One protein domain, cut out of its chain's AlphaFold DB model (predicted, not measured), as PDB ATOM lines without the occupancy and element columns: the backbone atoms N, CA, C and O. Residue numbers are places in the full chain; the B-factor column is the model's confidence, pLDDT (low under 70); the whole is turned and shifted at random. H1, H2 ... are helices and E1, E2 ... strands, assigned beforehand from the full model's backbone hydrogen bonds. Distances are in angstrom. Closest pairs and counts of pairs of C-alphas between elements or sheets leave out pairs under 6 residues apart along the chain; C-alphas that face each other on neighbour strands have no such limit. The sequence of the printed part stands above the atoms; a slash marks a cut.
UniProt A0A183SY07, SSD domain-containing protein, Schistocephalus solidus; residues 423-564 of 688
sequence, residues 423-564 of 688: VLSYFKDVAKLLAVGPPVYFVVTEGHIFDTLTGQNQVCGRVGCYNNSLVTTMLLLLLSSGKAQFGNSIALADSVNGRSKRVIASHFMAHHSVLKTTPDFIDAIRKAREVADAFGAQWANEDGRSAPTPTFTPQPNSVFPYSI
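This is residues 423 to 564 of the 688 residues of the protein "SSD domain-containing protein" of Schistocephalus solidus (UniProt A0A183SY07). A twisted sheet of four strands has two helices over one face, the long H4 and the shorter H3, while its other face is bare of named helices. The long hairpin of E2 and E3 reaches toward one end of the domain and H1 lies away from the sheet at the other end, with the short H2 next to the first residue of H3. The printed part has 142 residues, with four named helices and four named strands in the order H1, E1, H2, H3, E2, E3, H4, E4. The sheet runs E2, E3, E1, E4, all antiparallel, and the class is mixed, helices and strands. The whole is only just compact, close to loose, with a radius of gyration of the C-alphas of 16.9 A, and its outline is elongated, 56 by 35 by 31 A.

H1, residues 423 to 433, touches no helix and is not on the sheet. E1, residues 439 to 444, is an inner strand. H2, residues 453 to 459, is not on the sheet; it only just touches H3, residues 470 to 479, with 3 pairs of C-alphas within 8 A, the closest being Val 459 and Leu 470 at 4.7 A. H2 and H3 run the same way at a shallow tilt of 27 degrees. E2, residues 487 to 494, and E3, residues 501 to 511, form a hairpin; N 491 and O 505 are 2.8 A apart, within hydrogen-bond range. E3 bends by 54 degrees at residue 504. E3 and E1 are antiparallel neighbours at 151 degrees, with N 442 and O 508 at 2.9 A. H3 is on the sheet at a height of 9.7 A, over E3, and runs along the strands, at 6 degrees to E3 on the local plane. The closest C-alphas of H3 and E3 are those of Val 471 and Phe 508, 7.8 A apart. H4, residues 518 to 542, is on the same face as H3, which gives two layers, helices on one face of a sheet. E4, residues 559 to 562, is an edge strand antiparallel to E1, with N 443 and O 560 at 2.9 A. H4 lies over E4 at a height of 6.4 A over the sheet, along the strands at 14 degrees to E4 on the local plane; their closest C-alphas are those of Ala 532 and Val 559, 5.3 A apart. H3 and H4 are close but not clearly touching, Leu 470 and Phe 535 having the closest C-alphas at 7.2 A. E1, H2, H3 and E2 make a split strand-helix-strand unit, two strands running the same way with another strand between them, here E3; E3, H4 and E4 make a second, with E1 between. Both crossovers are right-handed. In H1, H2, H3 and H4 every O i to N i+4 pair is within hydrogen-bond range.

H1 begins at C-alpha 423, (9.566, -37.180, 125.961), and measures 14.9 A from first to last C-alpha. E1 measures 16.1 A, H2 10.1 A, H3 14.0 A and E2 23.3 A. E3 measures 29.5 A and ends at C-alpha 511, (21.031, -17.718, 126.004). H4 measures 36.8 A. E4 measures 9.9 A and ends at C-alpha 562, (14.271, -13.903, 133.702).

The two C-alphas farthest apart are those of Ser 425 and Asn 497, 56.8 A. The printed part has no cut. The link from H4 to E4, residues 543 to 558, is long. The mean pLDDT of the printed part is 79.3; residues 476 to 487, 496, 498 and 544 to 555 are under 70.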
ATOM      1  N   VAL A 423       8.978 -38.360 125.307       87.69
ATOM      2  CA  VAL A 423       9.566 -37.180 125.961       87.69
ATOM      3  C   VAL A 423      10.937 -37.503 126.568       87.69
ATOM      4  O   VAL A 423      11.835 -36.663 126.541       87.69
ATOM      5  N   LEU A 424      11.147 -38.740 127.034       87.75
ATOM      6  CA  LEU A 424      12.441 -39.191 127.547       87.75
ATOM      7  C   LEU A 424      13.491 -39.314 126.428       87.75
ATOM      8  O   LEU A 424      14.660 -38.998 126.652       87.75
ATOM      9  N   SER A 425      13.094 -39.722 125.215       87.56
ATOM     10  CA  SER A 425      13.988 -39.669 124.044       87.56
ATOM     11  C   SER A 425      14.301 -38.224 123.672       87.56
ATOM     12  O   SER A 425      15.467 -37.869 123.524       87.56
ATOM     13  N   TYR A 426      13.276 -37.366 123.619       88.00
ATOM     14  CA  TYR A 426      13.432 -35.943 123.321       88.00
ATOM     15  C   TYR A 426      14.426 -35.247 124.265       88.00
ATOM     16  O   TYR A 426      15.308 -34.537 123.789       88.00
ATOM     17  N   PHE A 427      14.359 -35.480 125.583       88.06
ATOM     18  CA  PHE A 427      15.331 -34.898 126.519       88.06
ATOM     19  C   PHE A 427      16.763 -35.392 126.275       88.06
ATOM     20  O   PHE A 427      17.690 -34.579 126.272       88.06
ATOM     21  N   LYS A 428      16.953 -36.685 125.984       88.44
ATOM     22  CA  LYS A 428      18.270 -37.254 125.644       88.44
ATOM     23  C   LYS A 428      18.832 -36.663 124.350       88.44
ATOM     24  O   LYS A 428      20.021 -36.348 124.287       88.44
ATOM     25  N   ASP A 429      17.985 -36.461 123.345       88.81
ATOM     26  CA  ASP A 429      18.368 -35.848 122.074       88.81
ATOM     27  C   ASP A 429      18.669 -34.350 122.231       88.81
ATOM     28  O   ASP A 429      19.699 -33.886 121.743       88.81
ATOM     29  N   VAL A 430      17.872 -33.601 123.002       85.69
ATOM     30  CA  VAL A 430      18.161 -32.202 123.370       85.69
ATOM     31  C   VAL A 430      19.497 -32.097 124.108       85.69
ATOM     32  O   VAL A 430      20.362 -31.321 123.704       85.69
ATOM     33  N   ALA A 431      19.727 -32.922 125.130       85.06
ATOM     34  CA  ALA A 431      20.960 -32.922 125.914       85.06
ATOM     35  C   ALA A 431      22.212 -33.324 125.103       85.06
ATOM     36  O   ALA A 431      23.340 -33.066 125.539       85.06
ATOM     37  N   LYS A 432      22.045 -33.962 123.938       84.81
ATOM     38  CA  LYS A 432      23.132 -34.449 123.075       84.81
ATOM     39  C   LYS A 432      23.381 -33.572 121.845       84.81
ATOM     40  O   LYS A 432      24.537 -33.385 121.471       84.81
ATOM     41  N   LEU A 433      22.318 -33.091 121.203       84.38
ATOM     42  CA  LEU A 433      22.350 -32.424 119.897       84.38
ATOM     43  C   LEU A 433      22.191 -30.907 120.002       84.38
ATOM     44  O   LEU A 433      22.737 -30.182 119.166       84.38
ATOM     45  N   LEU A 434      21.453 -30.411 121.001       82.50
ATOM     46  CA  LEU A 434      21.236 -28.978 121.146       82.50
ATOM     47  C   LEU A 434      22.537 -28.302 121.587       82.50
ATOM     48  O   LEU A 434      23.270 -28.798 122.439       82.50
ATOM     49  N   ALA A 435      22.841 -27.159 120.972       77.94
ATOM     50  CA  ALA A 435      24.136 -26.496 121.104       77.94
ATOM     51  C   ALA A 435      24.071 -25.149 121.854       77.94
ATOM     52  O   ALA A 435      25.083 -24.441 121.905       77.94
ATOM     53  N   VAL A 436      22.885 -24.798 122.367       81.56
ATOM     54  CA  VAL A 436      22.496 -23.567 123.081       81.56
ATOM     55  C   VAL A 436      21.403 -23.950 124.090       81.56
ATOM     56  O   VAL A 436      20.579 -24.801 123.778       81.56
ATOM     57  N   GLY A 437      21.392 -23.371 125.290       84.25
ATOM     58  CA  GLY A 437      20.343 -23.595 126.290       84.25
ATOM     59  C   GLY A 437      19.129 -22.670 126.146       84.25
ATOM     60  O   GLY A 437      19.001 -21.948 125.153       84.25
ATOM     61  N   PRO A 438      18.237 -22.642 127.152       87.00
ATOM     62  CA  PRO A 438      17.088 -21.742 127.157       87.00
ATOM     63  C   PRO A 438      17.504 -20.259 127.124       87.00
ATOM     64  O   PRO A 438      18.555 -19.900 127.673       87.00
ATOM     65  N   PRO A 439      16.682 -19.370 126.537       87.38
ATOM     66  CA  PRO A 439      16.944 -17.939 126.549       87.38
ATOM     67  C   PRO A 439      16.810 -17.354 127.958       87.38
ATOM     68  O   PRO A 439      15.990 -17.800 128.764       87.38
ATOM     69  N   VAL A 440      17.599 -16.323 128.241       88.25
ATOM     70  CA  VAL A 440      17.542 -15.517 129.465       88.25
ATOM     71  C   VAL A 440      17.449 -14.044 129.099       88.25
ATOM     72  O   VAL A 440      18.166 -13.558 128.228       88.25
ATOM     73  N   TYR A 441      16.552 -13.333 129.764       88.38
ATOM     74  CA  TYR A 441      16.265 -11.926 129.536       88.38
ATOM     75  C   TYR A 441      16.755 -11.138 130.745       88.38
ATOM     76  O   TYR A 441      16.206 -11.277 131.834       88.38
ATOM     77  N   PHE A 442      17.788 -10.318 130.567       88.75
ATOM     78  CA  PHE A 442      18.213  -9.360 131.584       88.75
ATOM     79  C   PHE A 442      17.334  -8.120 131.450       88.75
ATOM     80  O   PHE A 442      17.480  -7.355 130.497       88.75
ATOM     81  N   VAL A 443      16.373  -7.978 132.360       88.94
ATOM     82  CA  VAL A 443      15.366  -6.915 132.353       88.94
ATOM     83  C   VAL A 443      15.857  -5.757 133.216       88.94
ATOM     84  O   VAL A 443      16.153  -5.942 134.394       88.94
ATOM     85  N   VAL A 444      15.921  -4.565 132.626       89.00
ATOM     86  CA  VAL A 444      16.172  -3.297 133.318       89.00
ATOM     87  C   VAL A 444      14.833  -2.737 133.792       89.00
ATOM     88  O   VAL A 444      13.917  -2.560 132.984       89.00
ATOM     89  N   THR A 445      14.707  -2.479 135.096       87.19
ATOM     90  CA  THR A 445      13.483  -1.951 135.717       87.19
ATOM     91  C   THR A 445      13.290  -0.453 135.464       87.19
ATOM     92  O   THR A 445      14.201   0.263 135.035       87.19
ATOM     93  N   GLU A 446      12.088   0.046 135.765       83.81
ATOM     94  CA  GLU A 446      11.796   1.474 135.674       83.81
ATOM     95  C   GLU A 446      12.705   2.288 136.601       83.81
ATOM     96  O   GLU A 446      12.922   1.944 137.759       83.81
ATOM     97  N   GLY A 447      13.234   3.401 136.093       80.38
ATOM     98  CA  GLY A 447      14.082   4.322 136.853       80.38
ATOM     99  C   GLY A 447      15.408   4.622 136.167       80.38
ATOM    100  O   GLY A 447      15.942   5.708 136.371       80.38
ATOM    101  N   HIS A 448      15.889   3.723 135.306       84.75
ATOM    102  CA  HIS A 448      17.097   3.944 134.515       84.75
ATOM    103  C   HIS A 448      16.917   5.082 133.487       84.75
ATOM    104  O   HIS A 448      15.883   5.166 132.816       84.75
ATOM    105  N   ILE A 449      17.918   5.962 133.344       83.81
ATOM    106  CA  ILE A 449      17.828   7.190 132.530       83.81
ATOM    107  C   ILE A 449      18.645   7.060 131.235       83.81
ATOM    108  O   ILE A 449      19.782   7.527 131.134       83.81
ATOM    109  N   PHE A 450      18.014   6.488 130.206       85.25
ATOM    110  CA  PHE A 450      18.602   6.311 128.869       85.25
ATOM    111  C   PHE A 450      18.879   7.626 128.111       85.25
ATOM    112  O   PHE A 450      19.616   7.615 127.129       85.25
ATOM    113  N   ASP A 451      18.331   8.760 128.555       85.75
ATOM    114  CA  ASP A 451      18.538  10.068 127.910       85.75
ATOM    115  C   ASP A 451      19.930  10.668 128.191       85.75
ATOM    116  O   ASP A 451      20.374  11.579 127.492       85.75
ATOM    117  N   THR A 452      20.634  10.172 129.215       86.94
ATOM    118  CA  THR A 452      21.957  10.677 129.619       86.94
ATOM    119  C   THR A 452      23.088   9.831 129.045       86.94
ATOM    120  O   THR A 452      22.980   8.609 128.961       86.94
ATOM    121  N   LEU A 453      24.223  10.465 128.726       86.19
ATOM    122  CA  LEU A 453      25.426   9.749 128.285       86.19
ATOM    123  C   LEU A 453      25.912   8.738 129.341       86.19
ATOM    124  O   LEU A 453      26.363   7.656 128.983       86.19
ATOM    125  N   THR A 454      25.778   9.057 130.633       86.25
ATOM    126  CA  THR A 454      26.144   8.153 131.734       86.25
ATOM    127  C   THR A 454      25.281   6.889 131.737       86.25
ATOM    128  O   THR A 454      25.835   5.793 131.697       86.25
ATOM    129  N   GLY A 455      23.949   7.018 131.684       84.56
ATOM    130  CA  GLY A 455      23.039   5.865 131.604       84.56
ATOM    131  C   GLY A 455      23.236   5.042 130.326       84.56
ATOM    132  O   GLY A 455      23.302   3.816 130.363       84.56
ATOM    133  N   GLN A 456      23.463   5.704 129.186       86.25
ATOM    134  CA  GLN A 456      23.828   5.009 127.946       86.25
ATOM    135  C   GLN A 456      25.118   4.193 128.117       86.25
ATOM    136  O   GLN A 456      25.133   3.011 127.770       86.25
ATOM    137  N   ASN A 457      26.167   4.776 128.707       87.69
ATOM    138  CA  ASN A 457      27.457   4.118 128.929       87.69
ATOM    139  C   ASN A 457      27.407   2.971 129.952       87.69
ATOM    140  O   ASN A 457      28.194   2.033 129.823       87.69
ATOM    141  N   GLN A 458      26.484   3.009 130.920       85.88
ATOM    142  CA  GLN A 458      26.214   1.908 131.857       85.88
ATOM    143  C   GLN A 458      25.651   0.658 131.157       85.88
ATOM    144  O   GLN A 458      25.839  -0.460 131.640       85.88
ATOM    145  N   VAL A 459      24.985   0.818 130.009       86.62
ATOM    146  CA  VAL A 459      24.268  -0.271 129.324       86.62
ATOM    147  C   VAL A 459      24.927  -0.691 128.004       86.62
ATOM    148  O   VAL A 459      24.942  -1.878 127.678       86.62
ATOM    149  N   CYS A 460      25.480   0.244 127.229       86.62
ATOM    150  CA  CYS A 460      25.882  -0.003 125.844       86.62
ATOM    151  C   CYS A 460      27.143  -0.874 125.687       86.62
ATOM    152  O   CYS A 460      28.065  -0.817 126.492       86.62
ATOM    153  N   GLY A 461      27.206  -1.673 124.614       81.88
ATOM    154  CA  GLY A 461      28.315  -2.596 124.312       81.88
ATOM    155  C   GLY A 461      29.137  -2.217 123.075       81.88
ATOM    156  O   GLY A 461      29.475  -3.083 122.272       81.88
ATOM    157  N   ARG A 462      29.372  -0.919 122.843       78.25
ATOM    158  CA  ARG A 462      30.114  -0.390 121.680       78.25
ATOM    159  C   ARG A 462      31.403   0.317 122.110       78.25
ATOM    160  O   ARG A 462      31.601   0.633 123.278       78.25
ATOM    161  N   VAL A 463      32.272   0.603 121.139       79.44
ATOM    162  CA  VAL A 463      33.465   1.440 121.343       79.44
ATOM    163  C   VAL A 463      33.039   2.801 121.910       79.44
ATOM    164  O   VAL A 463      32.235   3.492 121.288       79.44
ATOM    165  N   GLY A 464      33.571   3.164 123.080       82.81
ATOM    166  CA  GLY A 464      33.226   4.388 123.819       82.81
ATOM    167  C   GLY A 464      32.351   4.171 125.063       82.81
ATOM    168  O   GLY A 464      32.286   5.066 125.901       82.81
ATOM    169  N   CYS A 465      31.733   2.997 125.216       86.75
ATOM    170  CA  CYS A 465      31.012   2.603 126.431       86.75
ATOM    171  C   CYS A 465      31.983   2.203 127.560       86.75
ATOM    172  O   CYS A 465      33.167   1.962 127.308       86.75
ATOM    173  N   TYR A 466      31.496   2.089 128.800       85.69
ATOM    174  CA  TYR A 466      32.332   1.593 129.897       85.69
ATOM    175  C   TYR A 466      32.629   0.092 129.757       85.69
ATOM    176  O   TYR A 466      31.782  -0.687 129.328       85.69
ATOM    177  N   ASN A 467      33.823  -0.339 130.177       83.44
ATOM    178  CA  ASN A 467      34.235  -1.751 130.099       83.44
ATOM    179  C   ASN A 467      33.394  -2.683 130.994       83.44
ATOM    180  O   ASN A 467      33.342  -3.882 130.744       83.44
ATOM    181  N   ASN A 468      32.757  -2.134 132.031       84.12
ATOM    182  CA  ASN A 468      31.850  -2.820 132.953       84.12
ATOM    183  C   ASN A 468      30.364  -2.599 132.607       84.12
ATOM    184  O   ASN A 468      29.502  -2.859 133.442       84.12
ATOM    185  N   SER A 469      30.043  -2.121 131.401       86.56
ATOM    186  CA  SER A 469      28.655  -1.945 130.976       86.56
ATOM    187  C   SER A 469      27.904  -3.276 130.854       86.56
ATOM    188  O   SER A 469      28.506  -4.318 130.576       86.56
ATOM    189  N   LEU A 470      26.575  -3.232 131.012       84.75
ATOM    190  CA  LEU A 470      25.695  -4.409 131.002       84.75
ATOM    191  C   LEU A 470      25.975  -5.333 129.807       84.75
ATOM    192  O   LEU A 470      26.315  -6.502 129.989       84.75
ATOM    193  N   VAL A 471      25.911  -4.801 128.582       83.81
ATOM    194  CA  VAL A 471      26.108  -5.601 127.363       83.81
ATOM    195  C   VAL A 471      27.560  -6.069 127.196       83.81
ATOM    196  O   VAL A 471      27.768  -7.185 126.726       83.81
ATOM    197  N   THR A 472      28.570  -5.286 127.600       82.44
ATOM    198  CA  THR A 472      29.989  -5.693 127.483       82.44
ATOM    199  C   THR A 472      30.327  -6.829 128.445       82.44
ATOM    200  O   THR A 472      30.935  -7.822 128.043       82.44
ATOM    201  N   THR A 473      29.886  -6.727 129.696       80.38
ATOM    202  CA  THR A 473      30.089  -7.766 130.711       80.38
ATOM    203  C   THR A 473      29.266  -9.018 130.391       80.38
ATOM    204  O   THR A 473      29.804 -10.121 130.467       80.38
ATOM    205  N   MET A 474      28.013  -8.882 129.929       77.69
ATOM    206  CA  MET A 474      27.243 -10.018 129.396       77.69
ATOM    207  C   MET A 474      27.977 -10.693 128.231       77.69
ATOM    208  O   MET A 474      28.105 -11.914 128.220       77.69
ATOM    209  N   LEU A 475      28.501  -9.922 127.273       72.69
ATOM    210  CA  LEU A 475      29.265 -10.449 126.141       72.69
ATOM    211  C   LEU A 475      30.516 -11.210 126.606       72.69
ATOM    212  O   LEU A 475      30.727 -12.330 126.156       72.69
ATOM    213  N   LEU A 476      31.312 -10.655 127.524       69.31
ATOM    214  CA  LEU A 476      32.515 -11.308 128.060       69.31
ATOM    215  C   LEU A 476      32.194 -12.612 128.805       69.31
ATOM    216  O   LEU A 476      32.832 -13.637 128.557       69.31
ATOM    217  N   LEU A 477      31.191 -12.595 129.685       64.81
ATOM    218  CA  LEU A 477      30.805 -13.764 130.473       64.81
ATOM    219  C   LEU A 477      30.186 -14.862 129.595       64.81
ATOM    220  O   LEU A 477      30.540 -16.030 129.735       64.81
ATOM    221  N   LEU A 478      29.332 -14.505 128.633       60.94
ATOM    222  CA  LEU A 478      28.677 -15.465 127.736       60.94
ATOM    223  C   LEU A 478      29.595 -15.958 126.605       60.94
ATOM    224  O   LEU A 478      29.419 -17.082 126.135       60.94
ATOM    225  N   LEU A 479      30.620 -15.193 126.206       49.25
ATOM    226  CA  LEU A 479      31.664 -15.673 125.287       49.25
ATOM    227  C   LEU A 479      32.437 -16.862 125.869       49.25
ATOM    228  O   LEU A 479      32.788 -17.766 125.114       49.25
ATOM    229  N   SER A 480      32.622 -16.924 127.196       48.19
ATOM    230  CA  SER A 480      33.191 -18.112 127.857       48.19
ATOM    231  C   SER A 480      32.311 -19.367 127.708       48.19
ATOM    232  O   SER A 480      32.815 -20.484 127.756       48.19
ATOM    233  N   SER A 481      31.003 -19.177 127.480       46.06
ATOM    234  CA  SER A 481      29.984 -20.230 127.331       46.06
ATOM    235  C   SER A 481      29.566 -20.502 125.874       46.06
ATOM    236  O   SER A 481      28.807 -21.432 125.609       46.06
ATOM    237  N   GLY A 482      30.103 -19.753 124.906       37.72
ATOM    238  CA  GLY A 482      30.253 -20.226 123.527       37.72
ATOM    239  C   GLY A 482      29.100 -20.018 122.534       37.72
ATOM    240  O   GLY A 482      29.190 -20.599 121.453       37.72
ATOM    241  N   LYS A 483      28.062 -19.215 122.828       47.62
ATOM    242  CA  LYS A 483      27.132 -18.597 121.842       47.62
ATOM    243  C   LYS A 483      26.345 -17.447 122.477       47.62
ATOM    244  O   LYS A 483      25.794 -17.611 123.558       47.62
ATOM    245  N   ALA A 484      26.191 -16.335 121.757       45.31
ATOM    246  CA  ALA A 484      25.237 -15.285 122.106       45.31
ATOM    247  C   ALA A 484      24.625 -14.662 120.842       45.31
ATOM    248  O   ALA A 484      25.333 -14.093 120.014       45.31
ATOM    249  N   GLN A 485      23.300 -14.754 120.718       47.75
ATOM    250  CA  GLN A 485      22.494 -13.887 119.861       47.75
ATOM    251  C   GLN A 485      21.796 -12.889 120.784       47.75
ATOM    252  O   GLN A 485      21.073 -13.308 121.687       47.75
ATOM    253  N   PHE A 486      22.036 -11.595 120.567       57.53
ATOM    254  CA  PHE A 486      21.434 -10.528 121.362       57.53
ATOM    255  C   PHE A 486      20.157 -10.022 120.695       57.53
ATOM    256  O   PHE A 486      20.171  -9.639 119.525       57.53
ATOM    257  N   GLY A 487      19.067 -10.011 121.457       58.00
ATOM    258  CA  GLY A 487      17.808  -9.364 121.097       58.00
ATOM    259  C   GLY A 487      17.493  -8.273 122.113       58.00
ATOM    260  O   GLY A 487      17.528  -8.532 123.314       58.00
ATOM    261  N   ASN A 488      17.190  -7.066 121.641       70.88
ATOM    262  CA  ASN A 488      16.883  -5.925 122.501       70.88
ATOM    263  C   ASN A 488      15.446  -5.474 122.239       70.88
ATOM    264  O   ASN A 488      15.059  -5.320 121.081       70.88
ATOM    265  N   SER A 489      14.688  -5.195 123.297       73.12
ATOM    266  CA  SER A 489      13.368  -4.564 123.191       73.12
ATOM    267  C   SER A 489      13.173  -3.510 124.278       73.12
ATOM    268  O   SER A 489      13.825  -3.548 125.324       73.12
ATOM    269  N   ILE A 490      12.298  -2.542 124.001       79.88
ATOM    270  CA  ILE A 490      12.078  -1.340 124.806       79.88
ATOM    271  C   ILE A 490      10.569  -1.137 124.972       79.88
ATOM    272  O   ILE A 490       9.860  -0.900 123.997       79.88
ATOM    273  N   ALA A 491      10.086  -1.188 126.212       79.50
ATOM    274  CA  ALA A 491       8.729  -0.792 126.565       79.50
ATOM    275  C   ALA A 491       8.683   0.724 126.805       79.50
ATOM    276  O   ALA A 491       9.408   1.253 127.653       79.50
ATOM    277  N   LEU A 492       7.827   1.423 126.058       80.25
ATOM    278  CA  LEU A 492       7.668   2.876 126.116       80.25
ATOM    279  C   LEU A 492       6.323   3.246 126.757       80.25
ATOM    280  O   LEU A 492       5.286   2.746 126.330       80.25
ATOM    281  N   ALA A 493       6.345   4.166 127.721       75.69
ATOM    282  CA  ALA A 493       5.167   4.891 128.197       75.69
ATOM    283  C   ALA A 493       5.144   6.292 127.591       75.69
ATOM    284  O   ALA A 493       6.192   6.920 127.408       75.69
ATOM    285  N   ASP A 494       3.948   6.831 127.382       77.38
ATOM    286  CA  ASP A 494       3.797   8.267 127.192       77.38
ATOM    287  C   ASP A 494       4.088   8.991 128.518       77.38
ATOM    288  O   ASP A 494       3.626   8.600 129.591       77.38
ATOM    289  N   SER A 495       4.902  10.045 128.458       70.19
ATOM    290  CA  SER A 495       5.183  10.902 129.611       70.19
ATOM    291  C   SER A 495       3.908  11.612 130.079       70.19
ATOM    292  O   SER A 495       3.039  11.926 129.269       70.19
ATOM    293  N   VAL A 496       3.843  11.980 131.364       69.62
ATOM    294  CA  VAL A 496       2.727  12.726 131.990       69.62
ATOM    295  C   VAL A 496       2.341  14.000 131.212       69.62
ATOM    296  O   VAL A 496       1.192  14.425 131.241       69.62
ATOM    297  N   ASN A 497       3.284  14.584 130.461       70.69
ATOM    298  CA  ASN A 497       3.070  15.775 129.631       70.69
ATOM    299  C   ASN A 497       2.676  15.484 128.164       70.69
ATOM    300  O   ASN A 497       2.609  16.418 127.367       70.69
ATOM    301  N   GLY A 498       2.512  14.219 127.757       69.38
ATOM    302  CA  GLY A 498       2.119  13.783 126.403       69.38
ATOM    303  C   GLY A 498       3.100  14.102 125.259       69.38
ATOM    304  O   GLY A 498       2.826  13.780 124.108       69.38
ATOM    305  N   ARG A 499       4.237  14.756 125.544       70.75
ATOM    306  CA  ARG A 499       5.187  15.282 124.538       70.75
ATOM    307  C   ARG A 499       6.453  14.449 124.332       70.75
ATOM    308  O   ARG A 499       7.219  14.743 123.423       70.75
ATOM    309  N   SER A 500       6.708  13.463 125.186       74.56
ATOM    310  CA  SER A 500       7.879  12.585 125.099       74.56
ATOM    311  C   SER A 500       7.501  11.173 125.529       74.56
ATOM    312  O   SER A 500       6.600  11.008 126.354       74.56
ATOM    313  N   LYS A 501       8.195  10.168 124.994       79.56
ATOM    314  CA  LYS A 501       8.057   8.770 125.407       79.56
ATOM    315  C   LYS A 501       9.190   8.416 126.359       79.56
ATOM    316  O   LYS A 501      10.353   8.597 126.016       79.56
ATOM    317  N   ARG A 502       8.853   7.912 127.544       81.31
ATOM    318  CA  ARG A 502       9.820   7.441 128.543       81.31
ATOM    319  C   ARG A 502       9.962   5.926 128.427       81.31
ATOM    320  O   ARG A 502       8.965   5.222 128.283       81.31
ATOM    321  N   VAL A 503      11.187   5.419 128.537       83.19
ATOM    322  CA  VAL A 503      11.422   3.977 128.688       83.19
ATOM    323  C   VAL A 503      10.945   3.539 130.075       83.19
ATOM    324  O   VAL A 503      11.432   4.053 131.081       83.19
ATOM    325  N   ILE A 504       9.994   2.604 130.121       83.94
ATOM    326  CA  ILE A 504       9.531   1.970 131.368       83.94
ATOM    327  C   ILE A 504      10.489   0.845 131.741       83.94
ATOM    328  O   ILE A 504      10.945   0.749 132.869       83.94
ATOM    329  N   ALA A 505      10.781  -0.019 130.774       87.06
ATOM    330  CA  ALA A 505      11.636  -1.177 130.938       87.06
ATOM    331  C   ALA A 505      12.287  -1.502 129.596       87.06
ATOM    332  O   ALA A 505      11.717  -1.250 128.530       87.06
ATOM    333  N   SER A 506      13.462  -2.105 129.641       87.56
ATOM    334  CA  SER A 506      14.091  -2.718 128.476       87.56
ATOM    335  C   SER A 506      14.617  -4.090 128.857       87.56
ATOM    336  O   SER A 506      14.784  -4.392 130.040       87.56
ATOM    337  N   HIS A 507      14.845  -4.953 127.873       88.12
ATOM    338  CA  HIS A 507      15.483  -6.236 128.132       88.12
ATOM    339  C   HIS A 507      16.555  -6.564 127.105       88.12
ATOM    340  O   HIS A 507      16.440  -6.220 125.925       88.12
ATOM    341  N   PHE A 508      17.565  -7.287 127.579       85.81
ATOM    342  CA  PHE A 508      18.658  -7.831 126.790       85.81
ATOM    343  C   PHE A 508      18.549  -9.352 126.817       85.81
ATOM    344  O   PHE A 508      18.781  -9.993 127.843       85.81
ATOM    345  N   MET A 509      18.135  -9.922 125.690       83.94
ATOM    346  CA  MET A 509      18.050 -11.362 125.493       83.94
ATOM    347  C   MET A 509      19.450 -11.935 125.267       83.94
ATOM    348  O   MET A 509      20.217 -11.444 124.441       83.94
ATOM    349  N   ALA A 510      19.741 -13.007 125.985       83.62
ATOM    350  CA  ALA A 510      20.894 -13.877 125.850       83.62
ATOM    351  C   ALA A 510      20.416 -15.340 125.906       83.62
ATOM    352  O   ALA A 510      19.221 -15.606 126.021       83.62
ATOM    353  N   HIS A 511      21.337 -16.298 125.829       83.00
ATOM    354  CA  HIS A 511      21.031 -17.718 126.004       83.00
ATOM    355  C   HIS A 511      21.980 -18.348 127.020       83.00
ATOM    356  O   HIS A 511      23.150 -17.969 127.094       83.00
ATOM    357  N   HIS A 512      21.477 -19.319 127.780       85.88
ATOM    358  CA  HIS A 512      22.308 -20.167 128.633       85.88
ATOM    359  C   HIS A 512      23.147 -21.151 127.803       85.88
ATOM    360  O   HIS A 512      22.888 -21.390 126.620       85.88
ATOM    361  N   SER A 513      24.146 -21.762 128.441       84.25
ATOM    362  CA  SER A 513      24.773 -22.991 127.947       84.25
ATOM    363  C   SER A 513      23.772 -24.159 127.964       84.25
ATOM    364  O   SER A 513      22.665 -24.042 128.485       84.25
ATOM    365  N   VAL A 514      24.134 -25.301 127.373       85.50
ATOM    366  CA  VAL A 514      23.276 -26.499 127.373       85.50
ATOM    367  C   VAL A 514      23.187 -27.059 128.796       85.50
ATOM    368  O   VAL A 514      24.139 -27.668 129.279       85.50
ATOM    369  N   LEU A 515      22.045 -26.846 129.449       87.38
ATOM    370  CA  LEU A 515      21.733 -27.344 130.791       87.38
ATOM    371  C   LEU A 515      21.162 -28.763 130.673       87.38
ATOM    372  O   LEU A 515      20.294 -28.989 129.828       87.38
ATOM    373  N   LYS A 516      21.656 -29.714 131.476       85.62
ATOM    374  CA  LYS A 516      21.257 -31.132 131.379       85.62
ATOM    375  C   LYS A 516      20.737 -31.669 132.704       85.62
ATOM    376  O   LYS A 516      19.656 -32.241 132.756       85.62
ATOM    377  N   THR A 517      21.511 -31.473 133.761       87.75
ATOM    378  CA  THR A 517      21.245 -31.986 135.107       87.75
ATOM    379  C   THR A 517      20.643 -30.898 135.991       87.75
ATOM    380  O   THR A 517      20.856 -29.707 135.751       87.75
ATOM    381  N   THR A 518      19.915 -31.270 137.049       89.44
ATOM    382  CA  THR A 518      19.363 -30.278 137.991       89.44
ATOM    383  C   THR A 518      20.419 -29.311 138.572       89.44
ATOM    384  O   THR A 518      20.144 -28.106 138.596       89.44
ATOM    385  N   PRO A 519      21.637 -29.749 138.958       89.25
ATOM    386  CA  PRO A 519      22.715 -28.839 139.351       89.25
ATOM    387  C   PRO A 519      23.065 -27.771 138.303       89.25
ATOM    388  O   PRO A 519      23.287 -26.624 138.690       89.25
ATOM    389  N   ASP A 520      23.044 -28.098 137.002       89.88
ATOM    390  CA  ASP A 520      23.308 -27.126 135.927       89.88
ATOM    391  C   ASP A 520      22.255 -26.008 135.921       89.88
ATOM    392  O   ASP A 520      22.595 -24.830 135.810       89.88
ATOM    393  N   PHE A 521      20.971 -26.355 136.080       90.81
ATOM    394  CA  PHE A 521      19.878 -25.376 136.146       90.81
ATOM    395  C   PHE A 521      19.983 -24.474 137.382       90.81
ATOM    396  O   PHE A 521      19.788 -23.261 137.276       90.81
ATOM    397  N   ILE A 522      20.320 -25.042 138.544       90.88
ATOM    398  CA  ILE A 522      20.494 -24.288 139.796       90.88
ATOM    399  C   ILE A 522      21.686 -23.325 139.682       90.88
ATOM    400  O   ILE A 522      21.583 -22.158 140.065       90.88
ATOM    401  N   ASP A 523      22.809 -23.785 139.128       90.38
ATOM    402  CA  ASP A 523      24.014 -22.972 138.962       90.38
ATOM    403  C   ASP A 523      23.856 -21.884 137.886       90.38
ATOM    404  O   ASP A 523      24.303 -20.752 138.078       90.38
ATOM    405  N   ALA A 524      23.128 -22.169 136.802       90.44
ATOM    406  CA  ALA A 524      22.762 -21.180 135.789       90.44
ATOM    407  C   ALA A 524      21.897 -20.038 136.356       90.44
ATOM    408  O   ALA A 524      22.074 -18.880 135.972       90.44
ATOM    409  N   ILE A 525      20.980 -20.335 137.288       90.94
ATOM    410  CA  ILE A 525      20.196 -19.307 137.995       90.94
ATOM    411  C   ILE A 525      21.088 -18.511 138.944       90.94
ATOM    412  O   ILE A 525      21.030 -17.281 138.933       90.94
ATOM    413  N   ARG A 526      21.921 -19.195 139.740       90.38
ATOM    414  CA  ARG A 526      22.843 -18.559 140.690       90.38
ATOM    415  C   ARG A 526      23.743 -17.545 139.981       90.38
ATOM    416  O   ARG A 526      23.706 -16.369 140.324       90.38
ATOM    417  N   LYS A 527      24.447 -17.971 138.930       88.62
ATOM    418  CA  LYS A 527      25.342 -17.115 138.137       88.62
ATOM    419  C   LYS A 527      24.608 -15.961 137.459       88.62
ATOM    420  O   LYS A 527      25.115 -14.846 137.432       88.62
ATOM    421  N   ALA A 528      23.401 -16.187 136.935       88.62
ATOM    422  CA  ALA A 528      22.619 -15.105 136.342       88.62
ATOM    423  C   ALA A 528      22.199 -14.046 137.378       88.62
ATOM    424  O   ALA A 528      22.208 -12.856 137.057       88.62
ATOM    425  N   ARG A 529      21.861 -14.462 138.609       88.44
ATOM    426  CA  ARG A 529      21.558 -13.553 139.728       88.44
ATOM    427  C   ARG A 529      22.799 -12.801 140.192       88.44
ATOM    428  O   ARG A 529      22.755 -11.583 140.206       88.44
ATOM    429  N   GLU A 530      23.917 -13.490 140.427       87.19
ATOM    430  CA  GLU A 530      25.206 -12.866 140.776       87.19
ATOM    431  C   GLU A 530      25.604 -11.761 139.781       87.19
ATOM    432  O   GLU A 530      26.035 -10.680 140.182       87.19
ATOM    433  N   VAL A 531      25.401 -12.000 138.481       85.81
ATOM    434  CA  VAL A 531      25.639 -11.008 137.421       85.81
ATOM    435  C   VAL A 531      24.671  -9.824 137.510       85.81
ATOM    436  O   VAL A 531      25.105  -8.679 137.404       85.81
ATOM    437  N   ALA A 532      23.374 -10.063 137.710       86.56
ATOM    438  CA  ALA A 532      22.378  -8.994 137.813       86.56
ATOM    439  C   ALA A 532      22.548  -8.139 139.085       86.56
ATOM    440  O   ALA A 532      22.511  -6.908 139.010       86.56
ATOM    441  N   ASP A 533      22.810  -8.782 140.223       85.06
ATOM    442  CA  ASP A 533      23.045  -8.142 141.519       85.06
ATOM    443  C   ASP A 533      24.320  -7.281 141.491       85.06
ATOM    444  O   ASP A 533      24.337  -6.182 142.051       85.06
ATOM    445  N   ALA A 534      25.364  -7.716 140.769       84.50
ATOM    446  CA  ALA A 534      26.573  -6.922 140.558       84.50
ATOM    447  C   ALA A 534      26.286  -5.586 139.842       84.50
ATOM    448  O   ALA A 534      26.804  -4.549 140.263       84.50
ATOM    449  N   PHE A 535      25.424  -5.573 138.815       84.31
ATOM    450  CA  PHE A 535      25.003  -4.321 138.169       84.31
ATOM    451  C   PHE A 535      24.098  -3.477 139.065       84.31
ATOM    452  O   PHE A 535      24.279  -2.264 139.126       84.31
ATOM    453  N   GLY A 536      23.164  -4.099 139.795       81.06
ATOM    454  CA  GLY A 536      22.312  -3.395 140.758       81.06
ATOM    455  C   GLY A 536      23.131  -2.659 141.826       81.06
ATOM    456  O   GLY A 536      22.872  -1.491 142.115       81.06
ATOM    457  N   ALA A 537      24.170  -3.305 142.360       80.50
ATOM    458  CA  ALA A 537      25.112  -2.684 143.285       80.50
ATOM    459  C   ALA A 537      25.966  -1.590 142.615       80.50
ATOM    460  O   ALA A 537      26.167  -0.528 143.206       80.50
ATOM    461  N   GLN A 538      26.452  -1.814 141.388       82.75
ATOM    462  CA  GLN A 538      27.248  -0.823 140.657       82.75
ATOM    463  C   GLN A 538      26.450   0.462 140.385       82.75
ATOM    464  O   GLN A 538      26.910   1.550 140.729       82.75
ATOM    465  N   TRP A 539      25.255   0.351 139.803       84.19
ATOM    466  CA  TRP A 539      24.438   1.510 139.436       84.19
ATOM    467  C   TRP A 539      23.954   2.283 140.666       84.19
ATOM    468  O   TRP A 539      23.945   3.510 140.642       84.19
ATOM    469  N   ALA A 540      23.642   1.599 141.772       80.12
ATOM    470  CA  ALA A 540      23.309   2.272 143.027       80.12
ATOM    471  C   ALA A 540      24.487   3.083 143.595       80.12
ATOM    472  O   ALA A 540      24.280   4.216 144.028       80.12
ATOM    473  N   ASN A 541      25.716   2.553 143.538       77.88
ATOM    474  CA  ASN A 541      26.915   3.292 143.947       77.88
ATOM    475  C   ASN A 541      27.143   4.544 143.077       77.88
ATOM    476  O   ASN A 541      27.511   5.592 143.604       77.88
ATOM    477  N   GLU A 542      26.907   4.452 141.764       74.31
ATOM    478  CA  GLU A 542      27.018   5.586 140.832       74.31
ATOM    479  C   GLU A 542      25.910   6.641 141.047       74.31
ATOM    480  O   GLU A 542      26.187   7.837 140.973       74.31
ATOM    481  N   ASP A 543      24.692   6.220 141.413       71.88
ATOM    482  CA  ASP A 543      23.568   7.091 141.808       71.88
ATOM    483  C   ASP A 543      23.717   7.695 143.229       71.88
ATOM    484  O   ASP A 543      22.859   8.469 143.668       71.88
ATOM    485  N   GLY A 544      24.756   7.325 143.989       68.50
ATOM    486  CA  GLY A 544      24.936   7.729 145.390       68.50
ATOM    487  C   GLY A 544      23.904   7.131 146.360       68.50
ATOM    488  O   GLY A 544      23.668   7.681 147.437       68.50
ATOM    489  N   ARG A 545      23.262   6.023 145.978       67.44
ATOM    490  CA  ARG A 545      22.256   5.299 146.769       67.44
ATOM    491  C   ARG A 545      22.895   4.129 147.514       67.44
ATOM    492  O   ARG A 545      23.869   3.535 147.062       67.44
ATOM    493  N   SER A 546      22.304   3.741 148.642       60.81
ATOM    494  CA  SER A 546      22.600   2.443 149.255       60.81
ATOM    495  C   SER A 546      22.227   1.315 148.289       60.81
ATOM    496  O   SER A 546      21.146   1.370 147.698       60.81
ATOM    497  N   ALA A 547      23.094   0.308 148.155       61.16
ATOM    498  CA  ALA A 547      22.887  -0.818 147.244       61.16
ATOM    499  C   ALA A 547      21.513  -1.499 147.446       61.16
ATOM    500  O   ALA A 547      21.042  -1.572 148.589       61.16
ATOM    501  N   PRO A 548      20.873  -2.018 146.376       61.06
ATOM    502  CA  PRO A 548      19.564  -2.648 146.474       61.06
ATOM    503  C   PRO A 548      19.611  -3.838 147.429       61.06
ATOM    504  O   PRO A 548      20.386  -4.775 147.235       61.06
ATOM    505  N   THR A 549      18.766  -3.840 148.456       59.28
ATOM    506  CA  THR A 549      18.516  -5.060 149.226       59.28
ATOM    507  C   THR A 549      17.735  -6.047 148.357       59.28
ATOM    508  O   THR A 549      16.712  -5.652 147.788       59.28
ATOM    509  N   PRO A 550      18.149  -7.326 148.257       58.03
ATOM    510  CA  PRO A 550      17.418  -8.326 147.488       58.03
ATOM    511  C   PRO A 550      16.024  -8.492 148.099       58.03
ATOM    512  O   PRO A 550      15.846  -9.029 149.193       58.03
ATOM    513  N   THR A 551      15.034  -7.939 147.408       56.50
ATOM    514  CA  THR A 551      13.653  -7.788 147.864       56.50
ATOM    515  C   THR A 551      12.723  -8.281 146.766       56.50
ATOM    516  O   THR A 551      13.035  -8.190 145.583       56.50
ATOM    517  N   PHE A 552      11.576  -8.835 147.159       52.19
ATOM    518  CA  PHE A 552      10.640  -9.472 146.225       52.19
ATOM    519  C   PHE A 552       9.985  -8.478 145.243       52.19
ATOM    520  O   PHE A 552       9.449  -8.869 144.210       52.19
ATOM    521  N   THR A 553      10.030  -7.182 145.555       54.28
ATOM    522  CA  THR A 553       9.598  -6.095 144.672       54.28
ATOM    523  C   THR A 553      10.761  -5.614 143.802       54.28
ATOM    524  O   THR A 553      11.803  -5.274 144.371       54.28
ATOM    525  N   PRO A 554      10.603  -5.491 142.469       60.44
ATOM    526  CA  PRO A 554      11.644  -4.925 141.613       60.44
ATOM    527  C   PRO A 554      11.969  -3.497 142.062       60.44
ATOM    528  O   PRO A 554      11.090  -2.632 142.089       60.44
ATOM    529  N   GLN A 555      13.223  -3.250 142.442       67.25
ATOM    530  CA  GLN A 555      13.660  -1.916 142.846       67.25
ATOM    531  C   GLN A 555      13.795  -1.000 141.620       67.25
ATOM    532  O   GLN A 555      14.080  -1.483 140.521       67.25
ATOM    533  N   PRO A 556      13.590   0.320 141.767       71.50
ATOM    534  CA  PRO A 556      13.775   1.244 140.662       71.50
ATOM    535  C   PRO A 556      15.264   1.407 140.319       71.50
ATOM    536  O   PRO A 556      16.080   1.631 141.214       71.50
ATOM    537  N   ASN A 557      15.599   1.366 139.026       80.12
ATOM    538  CA  ASN A 557      16.975   1.323 138.497       80.12
ATOM    539  C   ASN A 557      17.779   0.074 138.938       80.12
ATOM    540  O   ASN A 557      18.882   0.183 139.469       80.12
ATOM    541  N   SER A 558      17.231  -1.124 138.713       84.69
ATOM    542  CA  SER A 558      17.915  -2.408 138.925       84.69
ATOM    543  C   SER A 558      17.808  -3.322 137.697       84.69
ATOM    544  O   SER A 558      16.993  -3.100 136.799       84.69
ATOM    545  N   VAL A 559      18.632  -4.371 137.657       87.19
ATOM    546  CA  VAL A 559      18.560  -5.438 136.646       87.19
ATOM    547  C   VAL A 559      18.100  -6.722 137.327       87.19
ATOM    548  O   VAL A 559      18.537  -7.007 138.437       87.19
ATOM    549  N   PHE A 560      17.255  -7.517 136.672       89.88
ATOM    550  CA  PHE A 560      16.980  -8.894 137.095       89.88
ATOM    551  C   PHE A 560      16.972  -9.857 135.896       89.88
ATOM    552  O   PHE A 560      16.569  -9.468 134.797       89.88
ATOM    553  N   PRO A 561      17.414 -11.115 136.068       91.25
ATOM    554  CA  PRO A 561      17.404 -12.108 135.009       91.25
ATOM    555  C   PRO A 561      16.085 -12.895 135.036       91.25
ATOM    556  O   PRO A 561      15.638 -13.357 136.087       91.25
ATOM    557  N   TYR A 562      15.478 -13.100 133.871       91.62
ATOM    558  CA  TYR A 562      14.271 -13.903 133.702       91.62
ATOM    559  C   TYR A 562      14.492 -15.021 132.680       91.62
ATOM    560  O   TYR A 562      14.967 -14.782 131.572       91.62
ATOM    561  N   SER A 563      14.101 -16.244 133.027       91.12
ATOM    562  CA  SER A 563      13.924 -17.348 132.082       91.12
ATOM    563  C   SER A 563      12.775 -18.235 132.552       91.12
ATOM    564  O   SER A 563      12.481 -18.298 133.747       91.12
ATOM    565  N   ILE A 564      12.136 -18.949 131.624       90.69
ATOM    566  CA  ILE A 564      10.934 -19.747 131.898       90.69
ATOM    567  C   ILE A 564      11.154 -20.820 132.978       90.69
ATOM    568  O   ILE A 564      10.252 -21.103 133.761       90.69
TER     569      ILE A 564